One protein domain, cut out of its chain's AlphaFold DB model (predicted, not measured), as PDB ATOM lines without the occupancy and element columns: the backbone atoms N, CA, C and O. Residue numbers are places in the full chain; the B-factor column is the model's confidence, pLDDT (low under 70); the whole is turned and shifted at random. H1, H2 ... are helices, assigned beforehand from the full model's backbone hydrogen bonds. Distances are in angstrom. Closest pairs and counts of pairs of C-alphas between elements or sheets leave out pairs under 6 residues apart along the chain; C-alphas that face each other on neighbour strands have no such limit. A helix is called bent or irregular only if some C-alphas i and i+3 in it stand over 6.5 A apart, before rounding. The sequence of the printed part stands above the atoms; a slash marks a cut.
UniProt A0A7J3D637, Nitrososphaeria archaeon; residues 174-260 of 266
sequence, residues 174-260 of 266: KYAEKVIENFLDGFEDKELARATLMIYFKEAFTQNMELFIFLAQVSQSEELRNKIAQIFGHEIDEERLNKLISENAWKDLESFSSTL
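Overview. This is residues 174 to 260 of the 266 residues of a protein of Nitrososphaeria archaeon (UniProt A0A7J3D637). The long, kinked helix H2 runs through the core, with H1 packed on one side of it and H3 and H4, which meet at a corner, on the other. H5 runs side by side with H3 in the opposite direction, and H6 leads off to end the printed part, near H3. The printed part has 87 residues with six named helices, H1 to H6 in chain order, and no named strand; the class is all helix. It is compact, with a radius of gyration of the C-alphas of 11.8 A and a rounded outline of 32 by 26 by 25 A.

Along the chain. Find C-alpha 174 at (21.483, -7.011, 41.108); here H1 begins and runs to residue 181. Next, H2 takes residues 190 to 207, 24.4 A from first to last C-alpha, beginning at (28.971, -22.611, 42.051). It has a kink of 41 degrees near residue 201 and is irregular, but only just: C-alphas 202 and 205 are 6.6 A apart. Then come H3, residues 211 to 220, 14.5 A; H4, residues 222 to 232, 14.8 A; and H5, residues 238 to 245, 10.4 A. H6, residues 250 to 260, spans 15.2 A and ends at (30.783, -6.930, 25.343).

Arrangement. Start at H2, the hub, which touches four helices. Its residues 194 to 201 touch H1 at a steep tilt of 50 degrees, opposite ways; the closest C-alphas, Ile 180 and Arg 194, are 6.8 A apart. Its residues 191 to 199 touch H4 at a steep tilt of 55 degrees, with the closest C-alphas, Ala 195 and Phe 232, 5.4 A apart. Its residues 200 to 205 touch H3 at a steep tilt of 69.6 degrees, only just short of about perpendicular, with the closest C-alphas, Ala 204 and Phe 214, 6.6 A apart. H2 and H5 only just touch, with 3 pairs of C-alphas within 8 A, the closest being Ala 193 and Leu 244 at 7.0 A. H3 touches H5 at a shallow tilt of 5 degrees, opposite ways, closest at the C-alphas of Leu 215 and Ile 245, 6.3 A. H3 and H4 touch only at the corner, about perpendicular at 74 degrees, closest at the C-alphas of Val 218 and Leu 224, 5.6 A. H6 is close to H3 but not clearly touching it, with the C-alphas of Leu 211 and Glu 254 closest at 6.6 A; H5 and H6 meet only through their link. In H1, H4, H5 and H6 every O i to N i+4 pair is within hydrogen-bond range, against 11 of 14 in H2 and 5 of 6 in H3.

Size, cuts and confidence. The farthest C-alphas, Glu 235 and Thr 259, are 33.6 A apart. The printed part has no cut and no long link. Mean pLDDT of the printed part is 85.6; look for values under 70 at residue 206 and residues 259 to 260.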
ATOM      1  N   LYS A 174      22.564  -6.067  41.450       83.69
ATOM      2  CA  LYS A 174      21.483  -7.011  41.108       83.69
ATOM      3  C   LYS A 174      21.536  -7.469  39.654       83.69
ATOM      4  O   LYS A 174      21.211  -8.615  39.352       83.69
ATOM      5  N   TYR A 175      21.874  -6.570  38.732       77.56
ATOM      6  CA  TYR A 175      22.030  -6.932  37.327       77.56
ATOM      7  C   TYR A 175      23.230  -7.865  37.134       77.56
ATOM      8  O   TYR A 175      23.094  -8.898  36.484       77.56
ATOM      9  N   ALA A 176      24.370  -7.544  37.746       75.06
ATOM     10  CA  ALA A 176      25.561  -8.382  37.706       75.06
ATOM     11  C   ALA A 176      25.305  -9.767  38.319       75.06
ATOM     12  O   ALA A 176      25.721 -10.762  37.737       75.06
ATOM     13  N   GLU A 177      24.556  -9.858  39.421       83.50
ATOM     14  CA  GLU A 177      24.130 -11.135  40.008       83.50
ATOM     15  C   GLU A 177      23.314 -11.978  39.023       83.50
ATOM     16  O   GLU A 177      23.639 -13.142  38.809       83.50
ATOM     17  N   LYS A 178      22.312 -11.387  38.357       85.31
ATOM     18  CA  LYS A 178      21.519 -12.090  37.330       85.31
ATOM     19  C   LYS A 178      22.367 -12.558  36.153       85.31
ATOM     20  O   LYS A 178      22.119 -13.620  35.596       85.31
ATOM     21  N   VAL A 179      23.336 -11.744  35.737       80.75
ATOM     22  CA  VAL A 179      24.272 -12.113  34.671       80.75
ATOM     23  C   VAL A 179      25.131 -13.291  35.126       80.75
ATOM     24  O   VAL A 179      25.240 -14.259  34.382       80.75
ATOM     25  N   ILE A 180      25.672 -13.247  36.347       85.56
ATOM     26  CA  ILE A 180      26.475 -14.325  36.937       85.56
ATOM     27  C   ILE A 180      25.703 -15.631  37.010       85.56
ATOM     28  O   ILE A 180      26.265 -16.659  36.647       85.56
ATOM     29  N   GLU A 181      24.441 -15.602  37.442       86.31
ATOM     30  CA  GLU A 181      23.607 -16.803  37.557       86.31
ATOM     31  C   GLU A 181      23.575 -17.616  36.253       86.31
ATOM     32  O   GLU A 181      23.619 -18.841  36.313       86.31
ATOM     33  N   ASN A 182      23.630 -16.959  35.089       84.12
ATOM     34  CA  ASN A 182      23.668 -17.636  33.787       84.12
ATOM     35  C   ASN A 182      24.981 -18.389  33.509       84.12
ATOM     36  O   ASN A 182      25.003 -19.275  32.659       84.12
ATOM     37  N   PHE A 183      26.076 -18.034  34.184       84.19
ATOM     38  CA  PHE A 183      27.392 -18.654  33.996       84.19
ATOM     39  C   PHE A 183      27.701 -19.726  35.041       84.19
ATOM     40  O   PHE A 183      28.584 -20.552  34.817       84.19
ATOM     41  N   LEU A 184      26.987 -19.744  36.172       89.38
ATOM     42  CA  LEU A 184      27.277 -20.663  37.278       89.38
ATOM     43  C   LEU A 184      27.065 -22.136  36.921       89.38
ATOM     44  O   LEU A 184      27.649 -23.001  37.565       89.38
ATOM     45  N   ASP A 185      26.257 -22.448  35.909       86.19
ATOM     46  CA  ASP A 185      25.959 -23.835  35.543       86.19
ATOM     47  C   ASP A 185      27.152 -24.609  34.985       86.19
ATOM     48  O   ASP A 185      27.173 -25.834  35.098       86.19
ATOM     49  N   GLY A 186      28.156 -23.913  34.450       84.56
ATOM     50  CA  GLY A 186      29.398 -24.536  33.998       84.56
ATOM     51  C   GLY A 186      30.361 -24.901  35.130       84.56
ATOM     52  O   GLY A 186      31.293 -25.662  34.883       84.56
ATOM     53  N   PHE A 187      30.152 -24.373  36.341       92.25
ATOM     54  CA  PHE A 187      31.095 -24.521  37.447       92.25
ATOM     55  C   PHE A 187      30.751 -25.692  38.365       92.25
ATOM     56  O   PHE A 187      29.595 -25.866  38.764       92.25
ATOM     57  N   GLU A 188      31.769 -26.455  38.765       89.94
ATOM     58  CA  GLU A 188      31.611 -27.503  39.780       89.94
ATOM     59  C   GLU A 188      31.313 -26.890  41.155       89.94
ATOM     60  O   GLU A 188      30.443 -27.365  41.887       89.94
ATOM     61  N   ASP A 189      32.002 -25.797  41.485       91.06
ATOM     62  CA  ASP A 189      31.829 -25.057  42.730       91.06
ATOM     63  C   ASP A 189      31.129 -23.716  42.501       91.06
ATOM     64  O   ASP A 189      31.745 -22.648  42.435       91.06
ATOM     65  N   LYS A 190      29.802 -23.776  42.382       92.38
ATOM     66  CA  LYS A 190      28.971 -22.611  42.051       92.38
ATOM     67  C   LYS A 190      29.078 -21.479  43.071       92.38
ATOM     68  O   LYS A 190      28.967 -20.313  42.700       92.38
ATOM     69  N   GLU A 191      29.275 -21.794  44.347       90.69
ATOM     70  CA  GLU A 191      29.321 -20.781  45.403       90.69
ATOM     71  C   GLU A 191      30.646 -20.009  45.384       90.69
ATOM     72  O   GLU A 191      30.638 -18.774  45.406       90.69
ATOM     73  N   LEU A 192      31.778 -20.712  45.252       91.62
ATOM     74  CA  LEU A 192      33.083 -20.061  45.120       91.62
ATOM     75  C   LEU A 192      33.216 -19.342  43.770       91.62
ATOM     76  O   LEU A 192      33.748 -18.229  43.715       91.62
ATOM     77  N   ALA A 193      32.677 -19.927  42.693       92.12
ATOM     78  CA  ALA A 193      32.585 -19.284  41.385       92.12
ATOM     79  C   ALA A 193      31.783 -17.980  41.462       92.12
ATOM     80  O   ALA A 193      32.257 -16.946  40.995       92.12
ATOM     81  N   ARG A 194      30.617 -17.986  42.124       92.00
ATOM     82  CA  ARG A 194      29.793 -16.788  42.342       92.00
ATOM     83  C   ARG A 194      30.557 -15.702  43.091       92.00
ATOM     84  O   ARG A 194      30.541 -14.552  42.658       92.00
ATOM     85  N   ALA A 195      31.232 -16.045  44.188       91.38
ATOM     86  CA  ALA A 195      32.009 -15.079  44.962       91.38
ATOM     87  C   ALA A 195      33.160 -14.477  44.136       91.38
ATOM     88  O   ALA A 195      33.358 -13.259  44.126       91.38
ATOM     89  N   THR A 196      33.865 -15.320  43.379       91.69
ATOM     90  CA  THR A 196      34.982 -14.921  42.510       91.69
ATOM     91  C   THR A 196      34.509 -14.021  41.369       91.69
ATOM     92  O   THR A 196      35.072 -12.950  41.142       91.69
ATOM     93  N   LEU A 197      33.420 -14.405  40.699       90.62
ATOM     94  CA  LEU A 197      32.760 -13.609  39.666       90.62
ATOM     95  C   LEU A 197      32.273 -12.268  40.213       90.62
ATOM     96  O   LEU A 197      32.370 -11.255  39.520       90.62
ATOM     97  N   MET A 198      31.788 -12.220  41.457       88.25
ATOM     98  CA  MET A 198      31.342 -10.954  42.024       88.25
ATOM     99  C   MET A 198      32.467  -9.967  42.263       88.25
ATOM    100  O   MET A 198      32.306  -8.787  41.945       88.25
ATOM    101  N   ILE A 199      33.614 -10.437  42.752       89.50
ATOM    102  CA  ILE A 199      34.809  -9.598  42.843       89.50
ATOM    103  C   ILE A 199      35.281  -9.183  41.446       89.50
ATOM    104  O   ILE A 199      35.584  -8.005  41.243       89.50
ATOM    105  N   TYR A 200      35.261 -10.097  40.467       88.69
ATOM    106  CA  TYR A 200      35.615  -9.775  39.085       88.69
ATOM    107  C   TYR A 200      34.772  -8.616  38.537       88.69
ATOM    108  O   TYR A 200      35.323  -7.604  38.108       88.69
ATOM    109  N   PHE A 201      33.441  -8.710  38.599       81.00
ATOM    110  CA  PHE A 201      32.563  -7.669  38.058       81.00
ATOM    111  C   PHE A 201      32.646  -6.346  38.830       81.00
ATOM    112  O   PHE A 201      32.562  -5.285  38.213       81.00
ATOM    113  N   LYS A 202      32.838  -6.386  40.155       79.81
ATOM    114  CA  LYS A 202      32.921  -5.175  40.986       79.81
ATOM    115  C   LYS A 202      34.233  -4.418  40.802       79.81
ATOM    116  O   LYS A 202      34.213  -3.196  40.651       79.81
ATOM    117  N   GLU A 203      35.362  -5.121  40.825       82.88
ATOM    118  CA  GLU A 203      36.678  -4.481  40.940       82.88
ATOM    119  C   GLU A 203      37.513  -4.547  39.661       82.88
ATOM    120  O   GLU A 203      38.258  -3.611  39.383       82.88
ATOM    121  N   ALA A 204      37.394  -5.616  38.870       81.69
ATOM    122  CA  ALA A 204      38.276  -5.863  37.731       81.69
ATOM    123  C   ALA A 204      37.628  -5.477  36.391       81.69
ATOM    124  O   ALA A 204      38.243  -4.786  35.576       81.69
ATOM    125  N   PHE A 205      36.364  -5.852  36.174       75.75
ATOM    126  CA  PHE A 205      35.624  -5.556  34.946       75.75
ATOM    127  C   PHE A 205      35.427  -4.049  34.745       75.75
ATOM    128  O   PHE A 205      35.675  -3.528  33.660       75.75
ATOM    129  N   THR A 206      35.076  -3.322  35.811       69.56
ATOM    130  CA  THR A 206      34.933  -1.852  35.806       69.56
ATOM    131  C   THR A 206      36.241  -1.118  35.496       69.56
ATOM    132  O   THR A 206      36.214   0.019  35.028       69.56
ATOM    133  N   GLN A 207      37.387  -1.771  35.712       76.50
ATOM    134  CA  GLN A 207      38.723  -1.261  35.400       76.50
ATOM    135  C   GLN A 207      39.271  -1.791  34.064       76.50
ATOM    136  O   GLN A 207      40.456  -1.626  33.778       76.50
ATOM    137  N   ASN A 208      38.430  -2.421  33.235       73.69
ATOM    138  CA  ASN A 208      38.801  -3.054  31.964       73.69
ATOM    139  C   ASN A 208      39.831  -4.194  32.069       73.69
ATOM    140  O   ASN A 208      40.380  -4.612  31.046       73.69
ATOM    141  N   MET A 209      40.059  -4.755  33.256       83.38
ATOM    142  CA  MET A 209      40.967  -5.888  33.430       83.38
ATOM    143  C   MET A 209      40.446  -7.123  32.675       83.38
ATOM    144  O   MET A 209      39.240  -7.381  32.582       83.38
ATOM    145  N   GLU A 210      41.356  -7.881  32.070       84.00
ATOM    146  CA  GLU A 210      41.025  -9.143  31.407       84.00
ATOM    147  C   GLU A 210      40.807 -10.250  32.441       84.00
ATOM    148  O   GLU A 210      41.465 -10.281  33.483       84.00
ATOM    149  N   LEU A 211      39.860 -11.150  32.163       86.88
ATOM    150  CA  LEU A 211      39.459 -12.207  33.091       86.88
ATOM    151  C   LEU A 211      40.647 -13.078  33.516       86.88
ATOM    152  O   LEU A 211      40.822 -13.327  34.704       86.88
ATOM    153  N   PHE A 212      41.503 -13.485  32.577       85.38
ATOM    154  CA  PHE A 212      42.666 -14.311  32.904       85.38
ATOM    155  C   PHE A 212      43.679 -13.577  33.799       85.38
ATOM    156  O   PHE A 212      44.280 -14.201  34.672       85.38
ATOM    157  N   ILE A 213      43.843 -12.257  33.629       86.50
ATOM    158  CA  ILE A 213      44.709 -11.437  34.493       86.50
ATOM    159  C   ILE A 213      44.135 -11.422  35.903       86.50
ATOM    160  O   ILE A 213      44.867 -11.638  36.867       86.50
ATOM    161  N   PHE A 214      42.824 -11.209  36.023       91.00
ATOM    162  CA  PHE A 214      42.142 -11.237  37.309       91.00
ATOM    163  C   PHE A 214      42.300 -12.594  38.005       91.00
ATOM    164  O   PHE A 214      42.727 -12.641  39.155       91.00
ATOM    165  N   LEU A 215      42.030 -13.701  37.308       90.75
ATOM    166  CA  LEU A 215      42.158 -15.047  37.874       90.75
ATOM    167  C   LEU A 215      43.600 -15.354  38.313       90.75
ATOM    168  O   LEU A 215      43.811 -15.919  39.385       90.75
ATOM    169  N   ALA A 216      44.602 -14.914  37.545       87.88
ATOM    170  CA  ALA A 216      46.006 -15.020  37.941       87.88
ATOM    171  C   ALA A 216      46.340 -14.166  39.178       87.88
ATOM    172  O   ALA A 216      47.160 -14.564  40.002       87.88
ATOM    173  N   GLN A 217      45.707 -13.003  39.344       90.12
ATOM    174  CA  GLN A 217      45.886 -12.175  40.539       90.12
ATOM    175  C   GLN A 217      45.195 -12.763  41.767       90.12
ATOM    176  O   GLN A 217      45.715 -12.619  42.869       90.12
ATOM    177  N   VAL A 218      44.063 -13.448  41.608       90.44
ATOM    178  CA  VAL A 218      43.361 -14.109  42.716       90.44
ATOM    179  C   VAL A 218      44.248 -15.168  43.387       90.44
ATOM    180  O   VAL A 218      44.292 -15.248  44.615       90.44
ATOM    181  N   SER A 219      45.041 -15.923  42.621       84.25
ATOM    182  CA  SER A 219      45.995 -16.885  43.199       84.25
ATOM    183  C   SER A 219      47.227 -16.226  43.838       84.25
ATOM    184  O   SER A 219      47.864 -16.818  44.706       84.25
ATOM    185  N   GLN A 220      47.542 -14.974  43.497       87.69
ATOM    186  CA  GLN A 220      48.744 -14.273  43.975       87.69
ATOM    187  C   GLN A 220      48.472 -13.249  45.087       87.69
ATOM    188  O   GLN A 220      49.370 -12.939  45.868       87.69
ATOM    189  N   SER A 221      47.250 -12.723  45.176       90.31
ATOM    190  CA  SER A 221      46.881 -11.630  46.076       90.31
ATOM    191  C   SER A 221      46.076 -12.131  47.268       90.31
ATOM    192  O   SER A 221      44.911 -12.511  47.146       90.31
ATOM    193  N   GLU A 222      46.688 -12.058  48.449       88.06
ATOM    194  CA  GLU A 222      46.018 -12.336  49.722       88.06
ATOM    195  C   GLU A 222      44.838 -11.380  49.961       88.06
ATOM    196  O   GLU A 222      43.790 -11.793  50.450       88.06
ATOM    197  N   GLU A 223      44.955 -10.117  49.534       90.56
ATOM    198  CA  GLU A 223      43.864  -9.143  49.626       90.56
ATOM    199  C   GLU A 223      42.640  -9.591  48.815       90.56
ATOM    200  O   GLU A 223      41.522  -9.587  49.332       90.56
ATOM    201  N   LEU A 224      42.837 -10.018  47.562       89.31
ATOM    202  CA  LEU A 224      41.735 -10.485  46.717       89.31
ATOM    203  C   LEU A 224      41.111 -11.763  47.273       89.31
ATOM    204  O   LEU A 224      39.887 -11.862  47.317       89.31
ATOM    205  N   ARG A 225      41.923 -12.709  47.759       89.44
ATOM    206  CA  ARG A 225      41.403 -13.923  48.408       89.44
ATOM    207  C   ARG A 225      40.564 -13.595  49.633       89.44
ATOM    208  O   ARG A 225      39.471 -14.134  49.765       89.44
ATOM    209  N   ASN A 226      41.007 -12.660  50.469       90.62
ATOM    210  CA  ASN A 226      40.243 -12.222  51.636       90.62
ATOM    211  C   ASN A 226      38.906 -11.581  51.240       90.62
ATOM    212  O   ASN A 226      37.890 -11.841  51.883       90.62
ATOM    213  N   LYS A 227      38.865 -10.795  50.158       91.75
ATOM    214  CA  LYS A 227      37.605 -10.235  49.637       91.75
ATOM    215  C   LYS A 227      36.662 -11.315  49.104       91.75
ATOM    216  O   LYS A 227      35.467 -11.261  49.384       91.75
ATOM    217  N   ILE A 228      37.180 -12.307  48.374       91.00
ATOM    218  CA  ILE A 228      36.366 -13.440  47.906       91.00
ATOM    219  C   ILE A 228      35.852 -14.232  49.112       91.00
ATOM    220  O   ILE A 228      34.668 -14.539  49.155       91.00
ATOM    221  N   ALA A 229      36.689 -14.482  50.124       89.62
ATOM    222  CA  ALA A 229      36.313 -15.215  51.334       89.62
ATOM    223  C   ALA A 229      35.209 -14.495  52.121       89.62
ATOM    224  O   ALA A 229      34.281 -15.131  52.612       89.62
ATOM    225  N   GLN A 230      35.248 -13.160  52.181       90.88
ATOM    226  CA  GLN A 230      34.185 -12.354  52.792       90.88
ATOM    227  C   GLN A 230      32.841 -12.493  52.067       90.88
ATOM    228  O   GLN A 230      31.806 -12.533  52.726       90.88
ATOM    229  N   ILE A 231      32.842 -12.562  50.731       87.06
ATOM    230  CA  ILE A 231      31.615 -12.776  49.948       87.06
ATOM    231  C   ILE A 231      31.149 -14.230  50.046       87.06
ATOM    232  O   ILE A 231      29.953 -14.491  50.144       87.06
ATOM    233  N   PHE A 232      32.093 -15.165  50.020       89.06
ATOM    234  CA  PHE A 232      31.840 -16.596  50.091       89.06
ATOM    235  C   PHE A 232      31.347 -17.035  51.481       89.06
ATOM    236  O   PHE A 232      30.563 -17.970  51.587       89.06
ATOM    237  N   GLY A 233      31.765 -16.345  52.545       85.75
ATOM    238  CA  GLY A 233      31.374 -16.624  53.930       85.75
ATOM    239  C   GLY A 233      32.234 -17.676  54.640       85.75
ATOM    240  O   GLY A 233      31.993 -17.966  55.812       85.75
ATOM    241  N   HIS A 234      33.252 -18.218  53.969       85.44
ATOM    242  CA  HIS A 234      34.157 -19.239  54.495       85.44
ATOM    243  C   HIS A 234      35.604 -18.959  54.083       85.44
ATOM    244  O   HIS A 234      35.856 -18.254  53.103       85.44
ATOM    245  N   GLU A 235      36.558 -19.544  54.810       84.31
ATOM    246  CA  GLU A 235      37.944 -19.589  54.347       84.31
ATOM    247  C   GLU A 235      38.034 -20.346  53.020       84.31
ATOM    248  O   GLU A 235      37.360 -21.358  52.800       84.31
ATOM    249  N   ILE A 236      38.863 -19.820  52.123       85.25
ATOM    250  CA  ILE A 236      39.087 -20.398  50.806       85.25
ATOM    251  C   ILE A 236      40.344 -21.248  50.885       85.25
ATOM    252  O   ILE A 236      41.442 -20.726  51.067       85.25
ATOM    253  N   ASP A 237      40.166 -22.549  50.714       85.94
ATOM    254  CA  ASP A 237      41.271 -23.474  50.508       85.94
ATOM    255  C   ASP A 237      41.962 -23.202  49.155       85.94
ATOM    256  O   ASP A 237      41.301 -23.014  48.128       85.94
ATOM    257  N   GLU A 238      43.297 -23.171  49.152       84.94
ATOM    258  CA  GLU A 238      44.091 -22.886  47.953       84.94
ATOM    259  C   GLU A 238      43.911 -23.961  46.878       84.94
ATOM    260  O   GLU A 238      43.875 -23.634  45.692       84.94
ATOM    261  N   GLU A 239      43.758 -25.232  47.259       86.38
ATOM    262  CA  GLU A 239      43.539 -26.316  46.296       86.38
ATOM    263  C   GLU A 239      42.180 -26.158  45.603       86.38
ATOM    264  O   GLU A 239      42.090 -26.201  44.373       86.38
ATOM    265  N   ARG A 240      41.138 -25.856  46.384       89.12
ATOM    266  CA  ARG A 240      39.791 -25.550  45.887       89.12
ATOM    267  C   ARG A 240      39.767 -24.335  44.952       89.12
ATOM    268  O   ARG A 240      39.143 -24.391  43.893       89.12
ATOM    269  N   LEU A 241      40.478 -23.261  45.302       88.44
ATOM    270  CA  LEU A 241      40.585 -22.056  44.472       88.44
ATOM    271  C   LEU A 241      41.341 -22.314  43.166       88.44
ATOM    272  O   LEU A 241      40.906 -21.874  42.105       88.44
ATOM    273  N   ASN A 242      42.456 -23.042  43.228       88.31
ATOM    274  CA  ASN A 242      43.234 -23.398  42.043       88.31
ATOM    275  C   ASN A 242      42.438 -24.313  41.109       88.31
ATOM    276  O   ASN A 242      42.467 -24.118  39.891       88.31
ATOM    277  N   LYS A 243      41.677 -25.261  41.672       91.06
ATOM    278  CA  LYS A 243      40.751 -26.099  40.908       91.06
ATOM    279  C   LYS A 243      39.725 -25.233  40.184       91.06
ATOM    280  O   LYS A 243      39.638 -25.339  38.963       91.06
ATOM    281  N   LEU A 244      39.061 -24.321  40.899       91.81
ATOM    282  CA  LEU A 244      38.103 -23.387  40.312       91.81
ATOM    283  C   LEU A 244      38.733 -22.581  39.168       91.81
ATOM    284  O   LEU A 244      38.174 -22.539  38.079       91.81
ATOM    285  N   ILE A 245      39.896 -21.956  39.379       89.81
ATOM    286  CA  ILE A 245      40.587 -21.134  38.363       89.81
ATOM    287  C   ILE A 245      40.910 -21.944  37.096       89.81
ATOM    288  O   ILE A 245      40.932 -21.390  35.997       89.81
ATOM    289  N   SER A 246      41.137 -23.252  37.230       88.31
ATOM    290  CA  SER A 246      41.429 -24.144  36.102       88.31
ATOM    291  C   SER A 246      40.194 -24.644  35.336       88.31
ATOM    292  O   SER A 246      40.346 -25.316  34.313       88.31
ATOM    293  N   GLU A 247      38.976 -24.336  35.795       91.06
ATOM    294  CA  GLU A 247      37.747 -24.835  35.175       91.06
ATOM    295  C   GLU A 247      37.518 -24.264  33.766       91.06
ATOM    296  O   GLU A 247      37.760 -23.093  33.472       91.06
ATOM    297  N   ASN A 248      36.989 -25.092  32.861       87.00
ATOM    298  CA  ASN A 248      36.729 -24.664  31.483       87.00
ATOM    299  C   ASN A 248      35.579 -23.652  31.367       87.00
ATOM    300  O   ASN A 248      35.522 -22.940  30.367       87.00
ATOM    301  N   ALA A 249      34.702 -23.561  32.371       87.62
ATOM    302  CA  ALA A 249      33.557 -22.649  32.387       87.62
ATOM    303  C   ALA A 249      33.948 -21.164  32.297       87.62
ATOM    304  O   ALA A 249      33.168 -20.341  31.822       87.62
ATOM    305  N   TRP A 250      35.189 -20.811  32.652       88.94
ATOM    306  CA  TRP A 250      35.713 -19.458  32.449       88.94
ATOM    307  C   TRP A 250      35.771 -19.042  30.972       88.94
ATOM    308  O   TRP A 250      35.690 -17.849  30.683       88.94
ATOM    309  N   LYS A 251      35.861 -19.994  30.031       84.25
ATOM    310  CA  LYS A 251      35.920 -19.708  28.585       84.25
ATOM    311  C   LYS A 251      34.627 -19.089  28.057       84.25
ATOM    312  O   LYS A 251      34.681 -18.194  27.213       84.25
ATOM    313  N   ASP A 252      33.481 -19.513  28.581       80.44
ATOM    314  CA  ASP A 252      32.178 -18.963  28.191       80.44
ATOM    315  C   ASP A 252      32.047 -17.506  28.661       80.44
ATOM    316  O   ASP A 252      31.583 -16.633  27.922       80.44
ATOM    317  N   LEU A 253      32.561 -17.209  29.860       81.00
ATOM    318  CA  LEU A 253      32.638 -15.846  30.382       81.00
ATOM    319  C   LEU A 253      33.644 -14.984  29.602       81.00
ATOM    320  O   LEU A 253      33.397 -13.804  29.359       81.00
ATOM    321  N   GLU A 254      34.773 -15.554  29.182       81.19
ATOM    322  CA  GLU A 254      35.772 -14.861  28.366       81.19
ATOM    323  C   GLU A 254      35.194 -14.467  26.995       81.19
ATOM    324  O   GLU A 254      35.329 -13.314  26.572       81.19
ATOM    325  N   SER A 255      34.449 -15.367  26.346       78.94
ATOM    326  CA  SER A 255      33.729 -15.084  25.095       78.94
ATOM    327  C   SER A 255      32.661 -13.994  25.266       78.94
ATOM    328  O   SER A 255      32.569 -13.067  24.456       78.94
ATOM    329  N   PHE A 256      31.899 -14.033  26.360       77.25
ATOM    330  CA  PHE A 256      30.930 -12.985  26.680       77.25
ATOM    331  C   PHE A 256      31.602 -11.628  26.937       77.25
ATOM    332  O   PHE A 256      31.199 -10.609  26.374       77.25
ATOM    333  N   SER A 257      32.662 -11.607  27.751       70.75
ATOM    334  CA  SER A 257      33.378 -10.380  28.108       70.75
ATOM    335  C   SER A 257      34.069  -9.736  26.904       70.75
ATOM    336  O   SER A 257      34.056  -8.514  26.779       70.75
ATOM    337  N   SER A 258      34.623 -10.537  25.990       72.38
ATOM    338  CA  SER A 258      35.234 -10.053  24.748       72.38
ATOM    339  C   SER A 258      34.192  -9.483  23.785       72.38
ATOM    340  O   SER A 258      34.411  -8.402  23.244       72.38
ATOM    341  N   THR A 259      33.030 -10.131  23.653       68.62
ATOM    342  CA  THR A 259      31.904  -9.626  22.848       68.62
ATOM    343  C   THR A 259      31.377  -8.297  23.394       68.62
ATOM    344  O   THR A 259      31.211  -7.337  22.643       68.62
ATOM    345  N   LEU A 260      31.174  -8.193  24.712       63.91
ATOM    346  CA  LEU A 260      30.783  -6.930  25.343       63.91
ATOM    347  C   LEU A 260      31.838  -5.840  25.144       63.91
ATOM    348  O   LEU A 260      31.481  -4.713  24.814       63.91
TER     349      LEU A 260